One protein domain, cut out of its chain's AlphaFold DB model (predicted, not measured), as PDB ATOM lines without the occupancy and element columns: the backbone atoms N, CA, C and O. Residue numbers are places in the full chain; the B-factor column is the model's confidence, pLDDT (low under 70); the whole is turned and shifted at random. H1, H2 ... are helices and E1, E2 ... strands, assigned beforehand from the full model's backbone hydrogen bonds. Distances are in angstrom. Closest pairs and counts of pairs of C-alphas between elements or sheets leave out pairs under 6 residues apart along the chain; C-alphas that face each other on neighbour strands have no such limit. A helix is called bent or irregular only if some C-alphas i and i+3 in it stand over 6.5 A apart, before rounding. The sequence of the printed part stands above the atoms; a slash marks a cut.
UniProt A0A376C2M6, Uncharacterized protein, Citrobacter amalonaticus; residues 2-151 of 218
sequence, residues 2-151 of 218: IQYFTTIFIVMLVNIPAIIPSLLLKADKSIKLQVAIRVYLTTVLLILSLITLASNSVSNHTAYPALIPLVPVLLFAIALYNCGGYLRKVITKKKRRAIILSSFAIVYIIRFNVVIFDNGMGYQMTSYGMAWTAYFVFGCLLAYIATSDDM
ATOM      1  N   ILE A   2     126.125 118.601 107.764       61.91
ATOM      2  CA  ILE A   2     125.338 117.973 108.853       61.91
ATOM      3  C   ILE A   2     125.770 116.522 109.142       61.91
ATOM      4  O   ILE A   2     126.063 116.188 110.283       61.91
ATOM      5  N   GLN A   3     125.934 115.691 108.108       66.50
ATOM      6  CA  GLN A   3     126.332 114.282 108.261       66.50
ATOM      7  C   GLN A   3     127.710 114.097 108.932       66.50
ATOM      8  O   GLN A   3     127.919 113.135 109.672       66.50
ATOM      9  N   TYR A   4     128.637 115.043 108.740       69.38
ATOM     10  CA  TYR A   4     129.952 115.032 109.391       69.38
ATOM     11  C   TYR A   4     129.854 115.366 110.881       69.38
ATOM     12  O   TYR A   4     130.430 114.655 111.701       69.38
ATOM     13  N   PHE A   5     129.082 116.395 111.241       73.56
ATOM     14  CA  PHE A   5     128.836 116.738 112.642       73.56
ATOM     15  C   PHE A   5     128.155 115.593 113.394       73.56
ATOM     16  O   PHE A   5     128.600 115.225 114.478       73.56
ATOM     17  N   THR A   6     127.142 114.970 112.789       77.94
ATOM     18  CA  THR A   6     126.467 113.803 113.368       77.94
ATOM     19  C   THR A   6     127.433 112.632 113.552       77.94
ATOM     20  O   THR A   6     127.440 112.006 114.609       77.94
ATOM     21  N   THR A   7     128.306 112.373 112.574       75.62
ATOM     22  CA  THR A   7     129.318 111.309 112.675       75.62
ATOM     23  C   THR A   7     130.297 111.577 113.816       75.62
ATOM     24  O   THR A   7     130.537 110.687 114.627       75.62
ATOM     25  N   ILE A   8     130.824 112.801 113.934       79.56
ATOM     26  CA  ILE A   8     131.737 113.187 115.022       79.56
ATOM     27  C   ILE A   8     131.049 113.033 116.385       79.56
ATOM     28  O   ILE A   8     131.631 112.467 117.309       79.56
ATOM     29  N   PHE A   9     129.798 113.480 116.500       84.25
ATOM     30  CA  PHE A   9     129.035 113.409 117.744       84.25
ATOM     31  C   PHE A   9     128.755 111.963 118.180       84.25
ATOM     32  O   PHE A   9     129.013 111.599 119.329       84.25
ATOM     33  N   ILE A  10     128.313 111.106 117.252       85.75
ATOM     34  CA  ILE A  10     128.105 109.674 117.514       85.75
ATOM     35  C   ILE A  10     129.429 109.001 117.884       85.75
ATOM     36  O   ILE A  10     129.473 108.213 118.827       85.75
ATOM     37  N   VAL A  11     130.521 109.321 117.175       84.69
ATOM     38  CA  VAL A  11     131.853 108.789 117.490       84.69
ATOM     39  C   VAL A  11     132.232 109.120 118.927       84.69
ATOM     40  O   VAL A  11     132.659 108.214 119.627       84.69
ATOM     41  N   MET A  12     132.046 110.360 119.381       88.38
ATOM     42  CA  MET A  12     132.338 110.749 120.763       88.38
ATOM     43  C   MET A  12     131.513 109.944 121.779       88.38
ATOM     44  O   MET A  12     132.082 109.305 122.663       88.38
ATOM     45  N   LEU A  13     130.187 109.903 121.620       88.62
ATOM     46  CA  LEU A  13     129.271 109.207 122.536       88.62
ATOM     47  C   LEU A  13     129.571 107.713 122.670       88.62
ATOM     48  O   LEU A  13     129.677 107.180 123.774       88.62
ATOM     49  N   VAL A  14     129.742 107.035 121.539       87.88
ATOM     50  CA  VAL A  14     129.941 105.582 121.493       87.88
ATOM     51  C   VAL A  14     131.303 105.181 122.080       87.88
ATOM     52  O   VAL A  14     131.476 104.046 122.514       87.88
ATOM     53  N   ASN A  15     132.265 106.109 122.155       90.75
ATOM     54  CA  ASN A  15     133.613 105.844 122.659       90.75
ATOM     55  C   ASN A  15     133.782 106.043 124.170       90.75
ATOM     56  O   ASN A  15     134.867 105.789 124.694       90.75
ATOM     57  N   ILE A  16     132.745 106.491 124.884       90.00
ATOM     58  CA  ILE A  16     132.795 106.702 126.339       90.00
ATOM     59  C   ILE A  16     133.307 105.460 127.096       90.00
ATOM     60  O   ILE A  16     134.175 105.629 127.954       90.00
ATOM     61  N   PRO A  17     132.897 104.211 126.779       91.44
ATOM     62  CA  PRO A  17     133.382 103.028 127.497       91.44
ATOM     63  C   PRO A  17     134.903 102.819 127.424       91.44
ATOM     64  O   PRO A  17     135.472 102.139 128.277       91.44
ATOM     65  N   ALA A  18     135.599 103.441 126.467       89.94
ATOM     66  CA  ALA A  18     137.050 103.341 126.348       89.94
ATOM     67  C   ALA A  18     137.807 103.921 127.561       89.94
ATOM     68  O   ALA A  18     138.996 103.645 127.727       89.94
ATOM     69  N   ILE A  19     137.147 104.696 128.434       92.19
ATOM     70  CA  ILE A  19     137.756 105.240 129.659       92.19
ATOM     71  C   ILE A  19     137.807 104.239 130.816       92.19
ATOM     72  O   ILE A  19     138.550 104.472 131.771       92.19
ATOM     73  N   ILE A  20     137.035 103.147 130.753       92.06
ATOM     74  CA  ILE A  20     136.893 102.176 131.849       92.06
ATOM     75  C   ILE A  20     138.259 101.687 132.367       92.06
ATOM     76  O   ILE A  20     138.480 101.761 133.578       92.06
ATOM     77  N   PRO A  21     139.228 101.293 131.515       89.19
ATOM     78  CA  PRO A  21     140.541 100.850 131.988       89.19
ATOM     79  C   PRO A  21     141.299 101.909 132.797       89.19
ATOM     80  O   PRO A  21     142.002 101.583 133.753       89.19
ATOM     81  N   SER A  22     141.129 103.186 132.450       90.06
ATOM     82  CA  SER A  22     141.746 104.313 133.153       90.06
ATOM     83  C   SER A  22     141.121 104.546 134.531       90.06
ATOM     84  O   SER A  22     141.825 104.891 135.478       90.06
ATOM     85  N   LEU A  23     139.809 104.326 134.671       88.88
ATOM     86  CA  LEU A  23     139.093 104.474 135.946       88.88
ATOM     87  C   LEU A  23     139.469 103.384 136.960       88.88
ATOM     88  O   LEU A  23     139.520 103.643 138.167       88.88
ATOM     89  N   LEU A  24     139.798 102.187 136.466       88.25
ATOM     90  CA  LEU A  24     140.243 101.048 137.272       88.25
ATOM     91  C   LEU A  24     141.679 101.195 137.805       88.25
ATOM     92  O   LEU A  24     142.124 100.392 138.628       88.25
ATOM     93  N   LEU A  25     142.414 102.231 137.387       87.94
ATOM     94  CA  LEU A  25     143.743 102.522 137.915       87.94
ATOM     95  C   LEU A  25     143.668 102.795 139.426       87.94
ATOM     96  O   LEU A  25     142.863 103.605 139.881       87.94
ATOM     97  N   LYS A  26     144.541 102.170 140.224       86.62
ATOM     98  CA  LYS A  26     144.772 102.569 141.623       86.62
ATOM     99  C   LYS A  26     145.727 103.770 141.645       86.62
ATOM    100  O   LYS A  26     146.932 103.576 141.518       86.62
ATOM    101  N   ALA A  27     145.174 104.979 141.725       85.25
ATOM    102  CA  ALA A  27     145.882 106.263 141.786       85.25
ATOM    103  C   ALA A  27     144.953 107.358 142.342       85.25
ATOM    104  O   ALA A  27     143.748 107.124 142.493       85.25
ATOM    105  N   ASP A  28     145.494 108.552 142.580       88.06
ATOM    106  CA  ASP A  28     144.714 109.717 143.004       88.06
ATOM    107  C   ASP A  28     143.660 110.123 141.970       88.06
ATOM    108  O   ASP A  28     143.836 109.948 140.760       88.06
ATOM    109  N   LYS A  29     142.553 110.713 142.441       89.12
ATOM    110  CA  LYS A  29     141.417 111.114 141.588       89.12
ATOM    111  C   LYS A  29     141.840 112.044 140.444       89.12
ATOM    112  O   LYS A  29     141.390 111.857 139.315       89.12
ATOM    113  N   SER A  30     142.728 113.001 140.718       87.94
ATOM    114  CA  SER A  30     143.253 113.950 139.724       87.94
ATOM    115  C   SER A  30     144.045 113.241 138.621       87.94
ATOM    116  O   SER A  30     143.848 113.518 137.438       87.94
ATOM    117  N   ILE A  31     144.880 112.271 138.995       88.25
ATOM    118  CA  ILE A  31     145.660 111.448 138.069       88.25
ATOM    119  C   ILE A  31     144.738 110.582 137.212       88.25
ATOM    120  O   ILE A  31     144.875 110.573 135.988       88.25
ATOM    121  N   LYS A  32     143.778 109.877 137.826       89.88
ATOM    122  CA  LYS A  32     142.825 109.036 137.084       89.88
ATOM    123  C   LYS A  32     142.080 109.844 136.029       89.88
ATOM    124  O   LYS A  32     141.968 109.393 134.893       89.88
ATOM    125  N   LEU A  33     141.619 111.041 136.393       91.38
ATOM    126  CA  LEU A  33     140.911 111.933 135.481       91.38
ATOM    127  C   LEU A  33     141.808 112.372 134.315       91.38
ATOM    128  O   LEU A  33     141.393 112.285 133.161       91.38
ATOM    129  N   GLN A  34     143.053 112.778 134.587       90.88
ATOM    130  CA  GLN A  34     143.997 113.175 133.535       90.88
ATOM    131  C   GLN A  34     144.332 112.020 132.582       90.88
ATOM    132  O   GLN A  34     144.397 112.224 131.368       90.88
ATOM    133  N   VAL A  35     144.506 110.802 133.103       92.62
ATOM    134  CA  VAL A  35     144.710 109.604 132.275       92.62
ATOM    135  C   VAL A  35     143.462 109.314 131.443       92.62
ATOM    136  O   VAL A  35     143.575 109.142 130.232       92.62
ATOM    137  N   ALA A  36     142.275 109.328 132.056       93.75
ATOM    138  CA  ALA A  36     141.011 109.050 131.382       93.75
ATOM    139  C   ALA A  36     140.745 110.017 130.220       93.75
ATOM    140  O   ALA A  36     140.450 109.560 129.121       93.75
ATOM    141  N   ILE A  37     140.928 111.327 130.425       93.56
ATOM    142  CA  ILE A  37     140.740 112.346 129.378       93.56
ATOM    143  C   ILE A  37     141.695 112.108 128.205       93.56
ATOM    144  O   ILE A  37     141.286 112.153 127.045       93.56
ATOM    145  N   ARG A  38     142.975 111.830 128.484       93.69
ATOM    146  CA  ARG A  38     143.985 111.616 127.436       93.69
ATOM    147  C   ARG A  38     143.732 110.336 126.649       93.69
ATOM    148  O   ARG A  38     143.870 110.342 125.428       93.69
ATOM    149  N   VAL A  39     143.359 109.260 127.336       93.06
ATOM    150  CA  VAL A  39     142.999 107.986 126.706       93.06
ATOM    151  C   VAL A  39     141.741 108.158 125.857       93.06
ATOM    152  O   VAL A  39     141.763 107.796 124.685       93.06
ATOM    153  N   TYR A  40     140.700 108.805 126.390       94.25
ATOM    154  CA  TYR A  40     139.476 109.113 125.651       94.25
ATOM    155  C   TYR A  40     139.771 109.890 124.365       94.25
ATOM    156  O   TYR A  40     139.430 109.433 123.274       94.25
ATOM    157  N   LEU A  41     140.492 111.010 124.468       93.69
ATOM    158  CA  LEU A  41     140.846 111.834 123.313       93.69
ATOM    159  C   LEU A  41     141.630 111.033 122.264       93.69
ATOM    160  O   LEU A  41     141.316 111.093 121.077       93.69
ATOM    161  N   THR A  42     142.605 110.234 122.705       93.75
ATOM    162  CA  THR A  42     143.408 109.381 121.816       93.75
ATOM    163  C   THR A  42     142.533 108.360 121.091       93.75
ATOM    164  O   THR A  42     142.676 108.171 119.887       93.75
ATOM    165  N   THR A  43     141.586 107.733 121.793       93.19
ATOM    166  CA  THR A  43     140.673 106.751 121.191       93.19
ATOM    167  C   THR A  43     139.676 107.379 120.219       93.19
ATOM    168  O   THR A  43     139.363 106.769 119.201       93.19
ATOM    169  N   VAL A  44     139.182 108.592 120.486       92.75
ATOM    170  CA  VAL A  44     138.276 109.304 119.566       92.75
ATOM    171  C   VAL A  44     139.011 109.665 118.275       92.75
ATOM    172  O   VAL A  44     138.502 109.422 117.181       92.75
ATOM    173  N   LEU A  45     140.236 110.185 118.395       92.88
ATOM    174  CA  LEU A  45     141.072 110.544 117.248       92.88
ATOM    175  C   LEU A  45     141.519 109.322 116.443       92.88
ATOM    176  O   LEU A  45     141.557 109.393 115.213       92.88
ATOM    177  N   LEU A  46     141.788 108.193 117.107       92.44
ATOM    178  CA  LEU A  46     142.024 106.913 116.438       92.44
ATOM    179  C   LEU A  46     140.843 106.576 115.528       92.44
ATOM    180  O   LEU A  46     141.026 106.355 114.338       92.44
ATOM    181  N   ILE A  47     139.624 106.582 116.067       91.25
ATOM    182  CA  ILE A  47     138.435 106.199 115.303       91.25
ATOM    183  C   ILE A  47     138.181 107.130 114.131       91.25
ATOM    184  O   ILE A  47     137.871 106.657 113.040       91.25
ATOM    185  N   LEU A  48     138.340 108.436 114.337       89.06
ATOM    186  CA  LEU A  48     138.176 109.398 113.259       89.06
ATOM    187  C   LEU A  48     139.195 109.137 112.140       89.06
ATOM    188  O   LEU A  48     138.812 109.081 110.977       89.06
ATOM    189  N   SER A  49     140.451 108.853 112.499       89.12
ATOM    190  CA  SER A  49     141.501 108.474 111.545       89.12
ATOM    191  C   SER A  49     141.139 107.214 110.763       89.12
ATOM    192  O   SER A  49     141.284 107.184 109.544       89.12
ATOM    193  N   LEU A  50     140.627 106.185 111.446       88.56
ATOM    194  CA  LEU A  50     140.243 104.918 110.824       88.56
ATOM    195  C   LEU A  50     139.086 105.085 109.842       88.56
ATOM    196  O   LEU A  50     139.150 104.553 108.739       88.56
ATOM    197  N   ILE A  51     138.047 105.834 110.225       84.62
ATOM    198  CA  ILE A  51     136.899 106.105 109.352       84.62
ATOM    199  C   ILE A  51     137.374 106.825 108.093       84.62
ATOM    200  O   ILE A  51     137.030 106.410 106.987       84.62
ATOM    201  N   THR A  52     138.182 107.878 108.240       82.50
ATOM    202  CA  THR A  52     138.638 108.658 107.088       82.50
ATOM    203  C   THR A  52     139.570 107.848 106.187       82.50
ATOM    204  O   THR A  52     139.405 107.875 104.971       82.50
ATOM    205  N   LEU A  53     140.499 107.075 106.756       83.81
ATOM    206  CA  LEU A  53     141.475 106.305 105.982       83.81
ATOM    207  C   LEU A  53     140.853 105.084 105.287       83.81
ATOM    208  O   LEU A  53     141.138 104.832 104.114       83.81
ATOM    209  N   ALA A  54     139.959 104.361 105.969       81.50
ATOM    210  CA  ALA A  54     139.228 103.239 105.380       81.50
ATOM    211  C   ALA A  54     138.275 103.710 104.274       81.50
ATOM    212  O   ALA A  54     138.233 103.100 103.208       81.50
ATOM    213  N   SER A  55     137.572 104.831 104.481       78.25
ATOM    214  CA  SER A  55     136.705 105.412 103.446       78.25
ATOM    215  C   SER A  55     137.516 105.829 102.218       78.25
ATOM    216  O   SER A  55     137.154 105.467 101.104       78.25
ATOM    217  N   ASN A  56     138.655 106.502 102.426       77.69
ATOM    218  CA  ASN A  56     139.536 106.953 101.346       77.69
ATOM    219  C   ASN A  56     140.156 105.796 100.541       77.69
ATOM    220  O   ASN A  56     140.486 105.978  99.377       77.69
ATOM    221  N   SER A  57     140.320 104.617 101.147       72.25
ATOM    222  CA  SER A  57     140.933 103.455 100.486       72.25
ATOM    223  C   SER A  57     139.940 102.592  99.707       72.25
ATOM    224  O   SER A  57     140.347 101.850  98.819       72.25
ATOM    225  N   VAL A  58     138.647 102.655 100.045       71.31
ATOM    226  CA  VAL A  58     137.608 101.790  99.457       71.31
ATOM    227  C   VAL A  58     136.764 102.512  98.415       71.31
ATOM    228  O   VAL A  58     136.268 101.884  97.481       71.31
ATOM    229  N   SER A  59     136.599 103.830  98.526       59.31
ATOM    230  CA  SER A  59     135.891 104.578  97.497       59.31
ATOM    231  C   SER A  59     136.801 104.822  96.291       59.31
ATOM    232  O   SER A  59     137.693 105.663  96.356       59.31
ATOM    233  N   ASN A  60     136.496 104.202  95.147       51.44
ATOM    234  CA  ASN A  60     136.998 104.590  93.813       51.44
ATOM    235  C   ASN A  60     136.535 106.005  93.378       51.44
ATOM    236  O   ASN A  60     136.466 106.310  92.192       51.44
ATOM    237  N   HIS A  61     136.118 106.858  94.316       48.28
ATOM    238  CA  HIS A  61     135.568 108.176  94.038       48.28
ATOM    239  C   HIS A  61     136.672 109.219  94.194       48.28
ATOM    240  O   HIS A  61     137.156 109.512  95.283       48.28
ATOM    241  N   THR A  62     137.057 109.748  93.039       45.47
ATOM    242  CA  THR A  62     137.729 111.024  92.810       45.47
ATOM    243  C   THR A  62     137.469 112.068  93.907       45.47
ATOM    244  O   THR A  62     136.321 112.408  94.182       45.47
ATOM    245  N   ALA A  63     138.557 112.648  94.426       45.16
ATOM    246  CA  ALA A  63     138.611 113.950  95.100       45.16
ATOM    247  C   ALA A  63     138.102 114.058  96.554       45.16
ATOM    248  O   ALA A  63     137.353 114.975  96.885       45.16
ATOM    249  N   TYR A  64     138.632 113.253  97.480       50.31
ATOM    250  CA  TYR A  64     138.944 113.840  98.790       50.31
ATOM    251  C   TYR A  64     140.313 114.524  98.685       50.31
ATOM    252  O   TYR A  64     141.286 113.857  98.326       50.31
ATOM    253  N   PRO A  65     140.436 115.842  98.950       57.31
ATOM    254  CA  PRO A  65     141.740 116.481  99.057       57.31
ATOM    255  C   PRO A  65     142.575 115.673 100.046       57.31
ATOM    256  O   PRO A  65     142.116 115.437 101.165       57.31
ATOM    257  N   ALA A  66     143.787 115.264  99.660       59.84
ATOM    258  CA  ALA A  66     144.679 114.441 100.488       59.84
ATOM    259  C   ALA A  66     144.891 114.999 101.916       59.84
ATOM    260  O   ALA A  66     145.253 114.271 102.835       59.84
ATOM    261  N   LEU A  67     144.609 116.287 102.116       61.44
ATOM    262  CA  LEU A  67     144.617 116.986 103.397       61.44
ATOM    263  C   LEU A  67     143.569 116.473 104.403       61.44
ATOM    264  O   LEU A  67     143.853 116.440 105.597       61.44
ATOM    265  N   ILE A  68     142.379 116.053 103.963       68.50
ATOM    266  CA  ILE A  68     141.285 115.642 104.863       68.50
ATOM    267  C   ILE A  68     141.607 114.360 105.655       68.50
ATOM    268  O   ILE A  68     141.420 114.386 106.872       68.50
ATOM    269  N   PRO A  69     142.126 113.264 105.059       69.31
ATOM    270  CA  PRO A  69     142.592 112.108 105.833       69.31
ATOM    271  C   PRO A  69     143.833 112.405 106.677       69.31
ATOM    272  O   PRO A  69     144.038 111.757 107.702       69.31
ATOM    273  N   LEU A  70     144.645 113.395 106.292       79.31
ATOM    274  CA  LEU A  70     145.894 113.706 106.982       79.31
ATOM    275  C   LEU A  70     145.666 114.322 108.374       79.31
ATOM    276  O   LEU A  70     146.367 113.975 109.323       79.31
ATOM    277  N   VAL A  71     144.676 115.209 108.513       86.31
ATOM    278  CA  VAL A  71     144.392 115.923 109.772       86.31
ATOM    279  C   VAL A  71     144.104 114.982 110.953       86.31
ATOM    280  O   VAL A  71     144.809 115.085 111.960       86.31
ATOM    281  N   PRO A  72     143.116 114.064 110.896       86.38
ATOM    282  CA  PRO A  72     142.815 113.197 112.030       86.38
ATOM    283  C   PRO A  72     143.983 112.262 112.357       86.38
ATOM    284  O   PRO A  72     144.261 112.053 113.536       86.38
ATOM    285  N   VAL A  73     144.721 111.788 111.345       87.62
ATOM    286  CA  VAL A  73     145.905 110.932 111.526       87.62
ATOM    287  C   VAL A  73     147.013 111.675 112.272       87.62
ATOM    288  O   VAL A  73     147.579 111.145 113.229       87.62
ATOM    289  N   LEU A  74     147.300 112.919 111.881       90.88
ATOM    290  CA  LEU A  74     148.309 113.742 112.543       90.88
ATOM    291  C   LEU A  74     147.900 114.068 113.986       90.88
ATOM    292  O   LEU A  74     148.707 113.936 114.906       90.88
ATOM    293  N   LEU A  75     146.631 114.430 114.204       92.94
ATOM    294  CA  LEU A  75     146.092 114.674 115.542       92.94
ATOM    295  C   LEU A  75     146.156 113.418 116.415       92.94
ATOM    296  O   LEU A  75     146.527 113.509 117.584       92.94
ATOM    297  N   PHE A  76     145.840 112.249 115.857       93.12
ATOM    298  CA  PHE A  76     145.977 110.971 116.544       93.12
ATOM    299  C   PHE A  76     147.432 110.706 116.944       93.12
ATOM    300  O   PHE A  76     147.683 110.378 118.103       93.12
ATOM    301  N   ALA A  77     148.394 110.911 116.041       92.25
ATOM    302  CA  ALA A  77     149.812 110.727 116.340       92.25
ATOM    303  C   ALA A  77     150.288 111.654 117.476       92.25
ATOM    304  O   ALA A  77     150.939 111.199 118.420       92.25
ATOM    305  N   ILE A  78     149.903 112.935 117.437       93.19
ATOM    306  CA  ILE A  78     150.218 113.920 118.485       93.19
ATOM    307  C   ILE A  78     149.568 113.530 119.820       93.19
ATOM    308  O   ILE A  78     150.218 113.562 120.870       93.19
ATOM    309  N   ALA A  79     148.290 113.146 119.802       93.44
ATOM    310  CA  ALA A  79     147.568 112.725 120.998       93.44
ATOM    311  C   ALA A  79     148.192 111.472 121.616       93.44
ATOM    312  O   ALA A  79     148.408 111.435 122.827       93.44
ATOM    313  N   LEU A  80     148.557 110.492 120.789       92.19
ATOM    314  CA  LEU A  80     149.198 109.260 121.221       92.19
ATOM    315  C   LEU A  80     150.579 109.523 121.831       92.19
ATOM    316  O   LEU A  80     150.886 108.976 122.891       92.19
ATOM    317  N   TYR A  81     151.384 110.396 121.218       91.56
ATOM    318  CA  TYR A  81     152.679 110.809 121.761       91.56
ATOM    319  C   TYR A  81     152.531 111.469 123.139       91.56
ATOM    320  O   TYR A  81     153.173 111.058 124.109       91.56
ATOM    321  N   ASN A  82     151.619 112.437 123.261       91.19
ATOM    322  CA  ASN A  82     151.359 113.138 124.520       91.19
ATOM    323  C   ASN A  82     150.777 112.211 125.599       91.19
ATOM    324  O   ASN A  82     151.149 112.303 126.772       91.19
ATOM    325  N   CYS A  83     149.871 111.309 125.216       90.94
ATOM    326  CA  CYS A  83     149.296 110.300 126.099       90.94
ATOM    327  C   CYS A  83     150.392 109.354 126.607       90.94
ATOM    328  O   CYS A  83     150.577 109.221 127.816       90.94
ATOM    329  N   GLY A  84     151.188 108.775 125.703       87.00
ATOM    330  CA  GLY A  84     152.306 107.895 126.041       87.00
ATOM    331  C   GLY A  84     153.325 108.568 126.961       87.00
ATOM    332  O   GLY A  84     153.680 108.004 127.998       87.00
ATOM    333  N   GLY A  85     153.730 109.800 126.639       87.31
ATOM    334  CA  GLY A  85     154.652 110.598 127.449       87.31
ATOM    335  C   GLY A  85     154.132 110.880 128.861       87.31
ATOM    336  O   GLY A  85     154.881 110.756 129.829       87.31
ATOM    337  N   TYR A  86     152.843 111.194 129.006       88.00
ATOM    338  CA  TYR A  86     152.227 111.392 130.318       88.00
ATOM    339  C   TYR A  86     152.133 110.081 131.111       88.00
ATOM    340  O   TYR A  86     152.558 110.028 132.264       88.00
ATOM    341  N   LEU A  87     151.645 108.994 130.500       87.19
ATOM    342  CA  LEU A  87     151.521 107.705 131.189       87.19
ATOM    343  C   LEU A  87     152.881 107.150 131.632       87.19
ATOM    344  O   LEU A  87     152.939 106.465 132.648       87.19
ATOM    345  N   ARG A  88     153.975 107.451 130.918       86.00
ATOM    346  CA  ARG A  88     155.341 107.098 131.350       86.00
ATOM    347  C   ARG A  88     155.725 107.729 132.690       86.00
ATOM    348  O   ARG A  88     156.437 107.087 133.450       86.00
ATOM    349  N   LYS A  89     155.241 108.939 132.991       85.81
ATOM    350  CA  LYS A  89     155.545 109.643 134.248       85.81
ATOM    351  C   LYS A  89     154.789 109.079 135.448       85.81
ATOM    352  O   LYS A  89     155.255 109.209 136.570       85.81
ATOM    353  N   VAL A  90     153.617 108.489 135.214       84.56
ATOM    354  CA  VAL A  90     152.658 108.190 136.289       84.56
ATOM    355  C   VAL A  90     152.430 106.690 136.492       84.56
ATOM    356  O   VAL A  90     151.960 106.263 137.545       84.56
ATOM    357  N   ILE A  91     152.730 105.862 135.487       85.88
ATOM    358  CA  ILE A  91     152.337 104.451 135.463       85.88
ATOM    359  C   ILE A  91     153.494 103.568 134.974       85.88
ATOM    360  O   ILE A  91     154.203 103.885 134.018       85.88
ATOM    361  N   THR A  92     153.635 102.389 135.589       86.88
ATOM    362  CA  THR A  92     154.604 101.369 135.165       86.88
ATOM    363  C   THR A  92     154.321 100.853 133.750       86.88
ATOM    364  O   THR A  92     153.179 100.809 133.288       86.88
ATOM    365  N   LYS A  93     155.363 100.383 133.055       83.94
ATOM    366  CA  LYS A  93     155.293  99.906 131.661       83.94
ATOM    367  C   LYS A  93     154.161  98.908 131.390       83.94
ATOM    368  O   LYS A  93     153.417  99.073 130.425       83.94
ATOM    369  N   LYS A  94     154.008  97.886 132.244       84.56
ATOM    370  CA  LYS A  94     152.977  96.843 132.080       84.56
ATOM    371  C   LYS A  94     151.563  97.426 132.171       84.56
ATOM    372  O   LYS A  94     150.735  97.162 131.308       84.56
ATOM    373  N   LYS A  95     151.316  98.271 133.176       86.88
ATOM    374  CA  LYS A  95     150.016  98.923 133.387       86.88
ATOM    375  C   LYS A  95     149.691  99.918 132.269       86.88
ATOM    376  O   LYS A  95     148.562  99.943 131.796       86.88
ATOM    377  N   ARG A  96     150.682 100.677 131.790       88.38
ATOM    378  CA  ARG A  96     150.535 101.609 130.660       88.38
ATOM    379  C   ARG A  96     150.056 100.898 129.391       88.38
ATOM    380  O   ARG A  96     149.100 101.346 128.765       88.38
ATOM    381  N   ARG A  97     150.699  99.777 129.043       89.06
ATOM    382  CA  ARG A  97     150.308  98.939 127.897       89.06
ATOM    383  C   ARG A  97     148.909  98.368 128.073       89.06
ATOM    384  O   ARG A  97     148.107  98.459 127.152       89.06
ATOM    385  N   ALA A  98     148.619  97.831 129.258       90.88
ATOM    386  CA  ALA A  98     147.316  97.259 129.562       90.88
ATOM    387  C   ALA A  98     146.194  98.290 129.383       90.88
ATOM    388  O   ALA A  98     145.214  97.987 128.714       90.88
ATOM    389  N   ILE A  99     146.350  99.510 129.901       91.31
ATOM    390  CA  ILE A  99     145.324 100.561 129.808       91.31
ATOM    391  C   ILE A  99     145.058 100.947 128.356       91.31
ATOM    392  O   ILE A  99     143.919 100.876 127.917       91.31
ATOM    393  N   ILE A 100     146.092 101.298 127.586       91.69
ATOM    394  CA  ILE A 100     145.881 101.780 126.213       91.69
ATOM    395  C   ILE A 100     145.353 100.664 125.300       91.69
ATOM    396  O   ILE A 100     144.401 100.892 124.554       91.69
ATOM    397  N   LEU A 101     145.913  99.452 125.384       92.56
ATOM    398  CA  LEU A 101     145.463  98.333 124.551       92.56
ATOM    399  C   LEU A 101     144.058  97.859 124.927       92.56
ATOM    400  O   LEU A 101     143.268  97.571 124.034       92.56
ATOM    401  N   SER A 102     143.715  97.811 126.219       92.12
ATOM    402  CA  SER A 102     142.349  97.456 126.633       92.12
ATOM    403  C   SER A 102     141.338  98.520 126.217       92.12
ATOM    404  O   SER A 102     140.264  98.168 125.736       92.12
ATOM    405  N   SER A 103     141.687  99.807 126.298       92.19
ATOM    406  CA  SER A 103     140.847 100.878 125.763       92.19
ATOM    407  C   SER A 103     140.621 100.707 124.264       92.19
ATOM    408  O   SER A 103     139.483 100.781 123.818       92.19
ATOM    409  N   PHE A 104     141.665 100.412 123.486       93.31
ATOM    410  CA  PHE A 104     141.527 100.178 122.044       93.31
ATOM    411  C   PHE A 104     140.673  98.935 121.758       93.31
ATOM    412  O   PHE A 104     139.808  98.978 120.887       93.31
ATOM    413  N   ALA A 105     140.849  97.855 122.520       91.62
ATOM    414  CA  ALA A 105     140.051  96.641 122.380       91.62
ATOM    415  C   ALA A 105     138.554  96.894 122.633       91.62
ATOM    416  O   ALA A 105     137.723  96.424 121.861       91.62
ATOM    417  N   ILE A 106     138.204  97.685 123.653       90.94
ATOM    418  CA  ILE A 106     136.810  98.084 123.916       90.94
ATOM    419  C   ILE A 106     136.226  98.805 122.696       90.94
ATOM    420  O   ILE A 106     135.131  98.476 122.247       90.94
ATOM    421  N   VAL A 107     136.979  99.743 122.121       90.31
ATOM    422  CA  VAL A 107     136.558 100.476 120.921       90.31
ATOM    423  C   VAL A 107     136.341  99.547 119.724       90.31
ATOM    424  O   VAL A 107     135.367  99.714 118.987       90.31
ATOM    425  N   TYR A 108     137.218  98.560 119.540       88.75
ATOM    426  CA  TYR A 108     137.079  97.557 118.485       88.75
ATOM    427  C   TYR A 108     135.802  96.731 118.653       88.75
ATOM    428  O   TYR A 108     135.022  96.610 117.711       88.75
ATOM    429  N   ILE A 109     135.550  96.223 119.864       87.56
ATOM    430  CA  ILE A 109     134.380  95.389 120.176       87.56
ATOM    431  C   ILE A 109     133.081  96.153 119.912       87.56
ATOM    432  O   ILE A 109     132.178  95.629 119.268       87.56
ATOM    433  N   ILE A 110     132.999  97.413 120.346       85.69
ATOM    434  CA  ILE A 110     131.804  98.244 120.139       85.69
ATOM    435  C   ILE A 110     131.493  98.426 118.643       85.69
ATOM    436  O   ILE A 110     130.335  98.576 118.259       85.69
ATOM    437  N   ARG A 111     132.516  98.388 117.781       81.69
ATOM    438  CA  ARG A 111     132.378  98.569 116.329       81.69
ATOM    439  C   ARG A 111     132.438  97.279 115.525       81.69
ATOM    440  O   ARG A 111     132.379  97.343 114.300       81.69
ATOM    441  N   PHE A 112     132.471  96.126 116.185       75.25
ATOM    442  CA  PHE A 112     132.521  94.822 115.533       75.25
ATOM    443  C   PHE A 112     131.378  94.636 114.518       75.25
ATOM    444  O   PHE A 112     131.616  94.210 113.392       75.25
ATOM    445  N   ASN A 113     130.172  95.105 114.864       68.94
ATOM    446  CA  ASN A 113     128.980  95.062 114.001       68.94
ATOM    447  C   ASN A 113     129.069  95.936 112.735       68.94
ATOM    448  O   ASN A 113     128.283  95.764 111.814       68.94
ATOM    449  N   VAL A 114     129.987  96.907 112.683       65.69
ATOM    450  CA  VAL A 114     130.221  97.736 111.483       65.69
ATOM    451  C   VAL A 114     131.233  97.068 110.548       65.69
ATOM    452  O   VAL A 114     131.234  97.308 109.343       65.69
ATOM    453  N   VAL A 115     132.117  96.243 111.106       62.19
ATOM    454  CA  VAL A 115     133.206  95.578 110.380       62.19
ATOM    455  C   VAL A 115     132.724  94.282 109.730       62.19
ATOM    456  O   VAL A 115     133.178  93.927 108.640       62.19
ATOM    457  N   ILE A 116     131.800  93.595 110.394       64.62
ATOM    458  CA  ILE A 116     131.269  92.300 109.993       64.62
ATOM    459  C   ILE A 116     129.760  92.435 109.862       64.62
ATOM    460  O   ILE A 116     129.096  92.848 110.810       64.62
ATOM    461  N   PHE A 117     129.231  92.067 108.698       68.31
ATOM    462  CA  PHE A 117     127.791  92.017 108.474       68.31
ATOM    463  C   PHE A 117     127.348  90.585 108.177       68.31
ATOM    464  O   PHE A 117     128.091  89.803 107.574       68.31
ATOM    465  N   ASP A 118     126.161  90.238 108.668       66.94
ATOM    466  CA  ASP A 118     125.529  88.945 108.433       66.94
ATOM    467  C   ASP A 118     124.643  89.038 107.189       66.94
ATOM    468  O   ASP A 118     123.711  89.841 107.133       66.94
ATOM    469  N   ASN A 119     124.957  88.221 106.186       67.75
ATOM    470  CA  ASN A 119     124.205  88.131 104.935       67.75
ATOM    471  C   ASN A 119     123.117  87.049 104.954       67.75
ATOM    472  O   ASN A 119     122.578  86.710 103.903       67.75
ATOM    473  N   GLY A 120     122.843  86.431 106.106       64.88
ATOM    474  CA  GLY A 120     121.973  85.255 106.209       64.88
ATOM    475  C   GLY A 120     122.634  83.954 105.730       64.88
ATOM    476  O   GLY A 120     122.082  82.878 105.928       64.88
ATOM    477  N   MET A 121     123.837  84.045 105.149       65.25
ATOM    478  CA  MET A 121     124.698  82.928 104.732       65.25
ATOM    479  C   MET A 121     125.991  82.850 105.569       65.25
ATOM    480  O   MET A 121     126.895  82.080 105.247       65.25
ATOM    481  N   GLY A 122     126.098  83.667 106.626       66.81
ATOM    482  CA  GLY A 122     127.267  83.781 107.498       66.81
ATOM    483  C   GLY A 122     127.877  85.185 107.536       66.81
ATOM    484  O   GLY A 122     127.511  86.084 106.775       66.81
ATOM    485  N   TYR A 123     128.844  85.354 108.440       67.19
ATOM    486  CA  TYR A 123     129.570  86.601 108.665       67.19
ATOM    487  C   TYR A 123     130.599  86.865 107.560       67.19
ATOM    488  O   TYR A 123     131.547  86.096 107.395       67.19
ATOM    489  N   GLN A 124     130.458  87.980 106.838       73.06
ATOM    490  CA  GLN A 124     131.439  88.431 105.847       73.06
ATOM    491  C   GLN A 124     132.029  89.793 106.236       73.06
ATOM    492  O   GLN A 124     131.331  90.679 106.732       73.06
ATOM    493  N   MET A 125     133.334  89.972 106.004       73.00
ATOM    494  CA  MET A 125     133.989  91.278 106.111       73.00
ATOM    495  C   MET A 125     133.873  92.023 104.785       73.00
ATOM    496  O   MET A 125     134.256  91.512 103.734       73.00
ATOM    497  N   THR A 126     133.393  93.264 104.839       79.25
ATOM    498  CA  THR A 126     133.431  94.168 103.682       79.25
ATOM    499  C   THR A 126     134.870  94.617 103.401       79.25
ATOM    500  O   THR A 126     135.729  94.582 104.286       79.25
ATOM    501  N   SER A 127     135.151  95.107 102.190       77.19
ATOM    502  CA  SER A 127     136.436  95.756 101.870       77.19
ATOM    503  C   SER A 127     136.751  96.914 102.827       77.19
ATOM    504  O   SER A 127     137.891  97.073 103.262       77.19
ATOM    505  N   TYR A 128     135.719  97.661 103.235       81.06
ATOM    506  CA  TYR A 128     135.805  98.679 104.281       81.06
ATOM    507  C   TYR A 128     136.180  98.082 105.638       81.06
ATOM    508  O   TYR A 128     137.108  98.572 106.278       81.06
ATOM    509  N   GLY A 129     135.521  96.999 106.060       82.56
ATOM    510  CA  GLY A 129     135.834  96.291 107.302       82.56
ATOM    511  C   GLY A 129     137.267  95.752 107.342       82.56
ATOM    512  O   GLY A 129     137.943  95.877 108.368       82.56
ATOM    513  N   MET A 130     137.770  95.232 106.218       83.44
ATOM    514  CA  MET A 130     139.160  94.784 106.088       83.44
ATOM    515  C   MET A 130     140.153  95.944 106.229       83.44
ATOM    516  O   MET A 130     141.058  95.869 107.061       83.44
ATOM    517  N   ALA A 131     139.967  97.036 105.476       84.25
ATOM    518  CA  ALA A 131     140.833  98.216 105.561       84.25
ATOM    519  C   ALA A 131     140.813  98.826 106.972       84.25
ATOM    520  O   ALA A 131     141.859  99.098 107.563       84.25
ATOM    521  N   TRP A 132     139.620  98.968 107.553       88.19
ATOM    522  CA  TRP A 132     139.429  99.487 108.902       88.19
ATOM    523  C   TRP A 132     140.157  98.636 109.950       88.19
ATOM    524  O   TRP A 132     140.867  99.178 110.798       88.19
ATOM    525  N   THR A 133     140.054  97.306 109.859       89.06
ATOM    526  CA  THR A 133     140.740  96.381 110.775       89.06
ATOM    527  C   THR A 133     142.258  96.444 110.615       89.06
ATOM    528  O   THR A 133     142.970  96.497 111.619       89.06
ATOM    529  N   ALA A 134     142.774  96.507 109.384       88.81
ATOM    530  CA  ALA A 134     144.211  96.625 109.132       88.81
ATOM    531  C   ALA A 134     144.795  97.909 109.747       88.81
ATOM    532  O   ALA A 134     145.790  97.862 110.478       88.81
ATOM    533  N   TYR A 135     144.140  99.052 109.533       89.44
ATOM    534  CA  TYR A 135     144.561 100.316 110.137       89.44
ATOM    535  C   TYR A 135     144.401 100.325 111.657       89.44
ATOM    536  O   TYR A 135     145.218 100.928 112.354       89.44
ATOM    537  N   PHE A 136     143.390  99.641 112.194       91.88
ATOM    538  CA  PHE A 136     143.211  99.514 113.636       91.88
ATOM    539  C   PHE A 136     144.375  98.742 114.271       91.88
ATOM    540  O   PHE A 136     144.963  99.207 115.247       91.88
ATOM    541  N   VAL A 137     144.767  97.607 113.683       92.62
ATOM    542  CA  VAL A 137     145.939  96.833 114.125       92.62
ATOM    543  C   VAL A 137     147.210  97.679 114.040       92.62
ATOM    544  O   VAL A 137     148.002  97.693 114.983       92.62
ATOM    545  N   PHE A 138     147.378  98.455 112.968       90.19
ATOM    546  CA  PHE A 138     148.485  99.403 112.848       90.19
ATOM    547  C   PHE A 138     148.471 100.464 113.965       90.19
ATOM    548  O   PHE A 138     149.498 100.721 114.594       90.19
ATOM    549  N   GLY A 139     147.302 101.020 114.296       90.81
ATOM    550  CA  GLY A 139     147.127 101.929 115.430       90.81
ATOM    551  C   GLY A 139     147.497 101.291 116.775       90.81
ATOM    552  O   GLY A 139     148.173 101.922 117.590       90.81
ATOM    553  N   CYS A 140     147.130 100.026 116.996       92.12
ATOM    554  CA  CYS A 140     147.537  99.252 118.173       92.12
ATOM    555  C   CYS A 140     149.061  99.070 118.251       92.12
ATOM    556  O   CYS A 140     149.634  99.196 119.335       92.12
ATOM    557  N   LEU A 141     149.730  98.816 117.121       92.75
ATOM    558  CA  LEU A 141     151.193  98.713 117.058       92.75
ATOM    559  C   LEU A 141     151.865 100.042 117.409       92.75
ATOM    560  O   LEU A 141     152.763 100.070 118.253       92.75
ATOM    561  N   LEU A 142     151.390 101.155 116.842       90.75
ATOM    562  CA  LEU A 142     151.880 102.488 117.199       90.75
ATOM    563  C   LEU A 142     151.692 102.770 118.689       90.75
ATOM    564  O   LEU A 142     152.604 103.272 119.344       90.75
ATOM    565  N   ALA A 143     150.541 102.406 119.251       90.50
ATOM    566  CA  ALA A 143     150.282 102.559 120.675       90.50
ATOM    567  C   ALA A 143     151.209 101.692 121.533       90.50
ATOM    568  O   ALA A 143     151.708 102.139 122.570       90.50
ATOM    569  N   TYR A 144     151.508 100.472 121.095       90.44
ATOM    570  CA  TYR A 144     152.466  99.601 121.762       90.44
ATOM    571  C   TYR A 144     153.889 100.188 121.765       90.44
ATOM    572  O   TYR A 144     154.577 100.131 122.789       90.44
ATOM    573  N   ILE A 145     154.306 100.811 120.658       88.06
ATOM    574  CA  ILE A 145     155.601 101.496 120.534       88.06
ATOM    575  C   ILE A 145     155.618 102.784 121.366       88.06
ATOM    576  O   ILE A 145     156.525 102.989 122.164       88.06
ATOM    577  N   ALA A 146     154.590 103.630 121.288       85.31
ATOM    578  CA  ALA A 146     154.498 104.851 122.093       85.31
ATOM    579  C   ALA A 146     154.530 104.545 123.603       85.31
ATOM    580  O   ALA A 146     155.088 105.293 124.410       85.31
ATOM    581  N   THR A 147     153.981 103.394 123.990       83.94
ATOM    582  CA  THR A 147     154.017 102.883 125.360       83.94
ATOM    583  C   THR A 147     155.233 102.013 125.671       83.94
ATOM    584  O   THR A 147     155.310 101.471 126.778       83.94
ATOM    585  N   SER A 148     156.217 101.879 124.784       80.75
ATOM    586  CA  SER A 148     157.529 101.347 125.154       80.75
ATOM    587  C   SER A 148     158.272 102.349 126.038       80.75
ATOM    588  O   SER A 148     157.857 103.501 126.191       80.75
ATOM    589  N   ASP A 149     159.336 101.885 126.686       71.00
ATOM    590  CA  ASP A 149     160.253 102.823 127.326       71.00
ATOM    591  C   ASP A 149     161.053 103.508 126.229       71.00
ATOM    592  O   ASP A 149     161.321 102.917 125.179       71.00
ATOM    593  N   ASP A 150     161.372 104.773 126.459       58.19
ATOM    594  CA  ASP A 150     162.250 105.498 125.566       58.19
ATOM    595  C   ASP A 150     163.665 104.948 125.733       58.19
ATOM    596  O   ASP A 150     164.171 104.872 126.856       58.19
ATOM    597  N   MET A 151     164.344 104.658 124.627       47.12
ATOM    598  CA  MET A 151     165.797 104.455 124.634       47.12
ATOM    599  C   MET A 151     166.506 105.700 125.209       47.12
ATOM    600  O   MET A 151     167.601 105.613 125.757       47.12
TER     601      MET A 151
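This is residues 2 to 151 of the 218 residues of an uncharacterized protein of Citrobacter amalonaticus (UniProt A0A376C2M6). Look for an up-and-down bundle of four helices, H3, H4, H5 and H7, each running against the one before it, with the long H3 in its middle. H2 packs on H3 and H5, H1 splays away from H3 towards its first residue, and the small hairpin E1 and E2 sticks out near the start of H7. The printed part has 150 residues, mostly helix, in the order H1 to H6, E1, E2, H7; its two-stranded sheet is antiparallel. It is compact, with a radius of gyration of the C-alphas of 16.2 A and spans of 47 by 37 by 33 A.

Find C-alpha 2 at (125.338, 117.973, 108.853), where H1, residues 2 to 14, begins its 18.3 A. H2 is residues 16 to 23, irregular, with C-alphas 18 and 21 at 7.1 A. H3, residues 29 to 58, runs 43.3 A from (141.417, 111.114, 141.588); H4, residues 67 to 90, 35.0 A; H5, residues 93 to 110, 26.2 A. Then come H6, residues 112 to 115, E1, 116 to 118, and E2, 123 to 125. H7, residues 127 to 146, runs 28.6 A to (154.498, 104.851, 122.093).

Start at H3, the hub. It forms a hairpin with H4, at a shallow tilt of 27 degrees; the closest C-alphas, of Ser 49 and Pro 72, are 4.9 A apart. H1 touches H3 with residues 8 to 12 alone, closest at the C-alphas of Met 12 and Val 44, 6.2 A. H2 touches H5, closest at the C-alphas of Ala 18 and Ser 103, 4.6 A. H5 and H7 touch at a shallow tilt of 15 degrees, opposite ways; their closest C-alphas, of Arg 97 and Tyr 144, are 6.5 A apart. H6 touches H7, closest at the C-alphas of Val 115 and Gly 129, 4.1 A. Between E1 and E2, N 117 and O 124 are 3.2 A apart, within hydrogen-bond range. Each O i to N i+4 pair is within range in H1, H3, H5 and H7, 17 of 20 in H4, and 1 of 4 in H2, where 4 of 5 O i to N i+3 pairs are; H6 is too short for an i+4 pair.

The C-alphas of Gly 120 and Met 151, the two farthest apart, are 51.3 A from each other. The printed part has no cut and no long link. Look for pLDDT under 70 at residues 2 to 4, 59 to 69, 113 to 123 and 150 to 151.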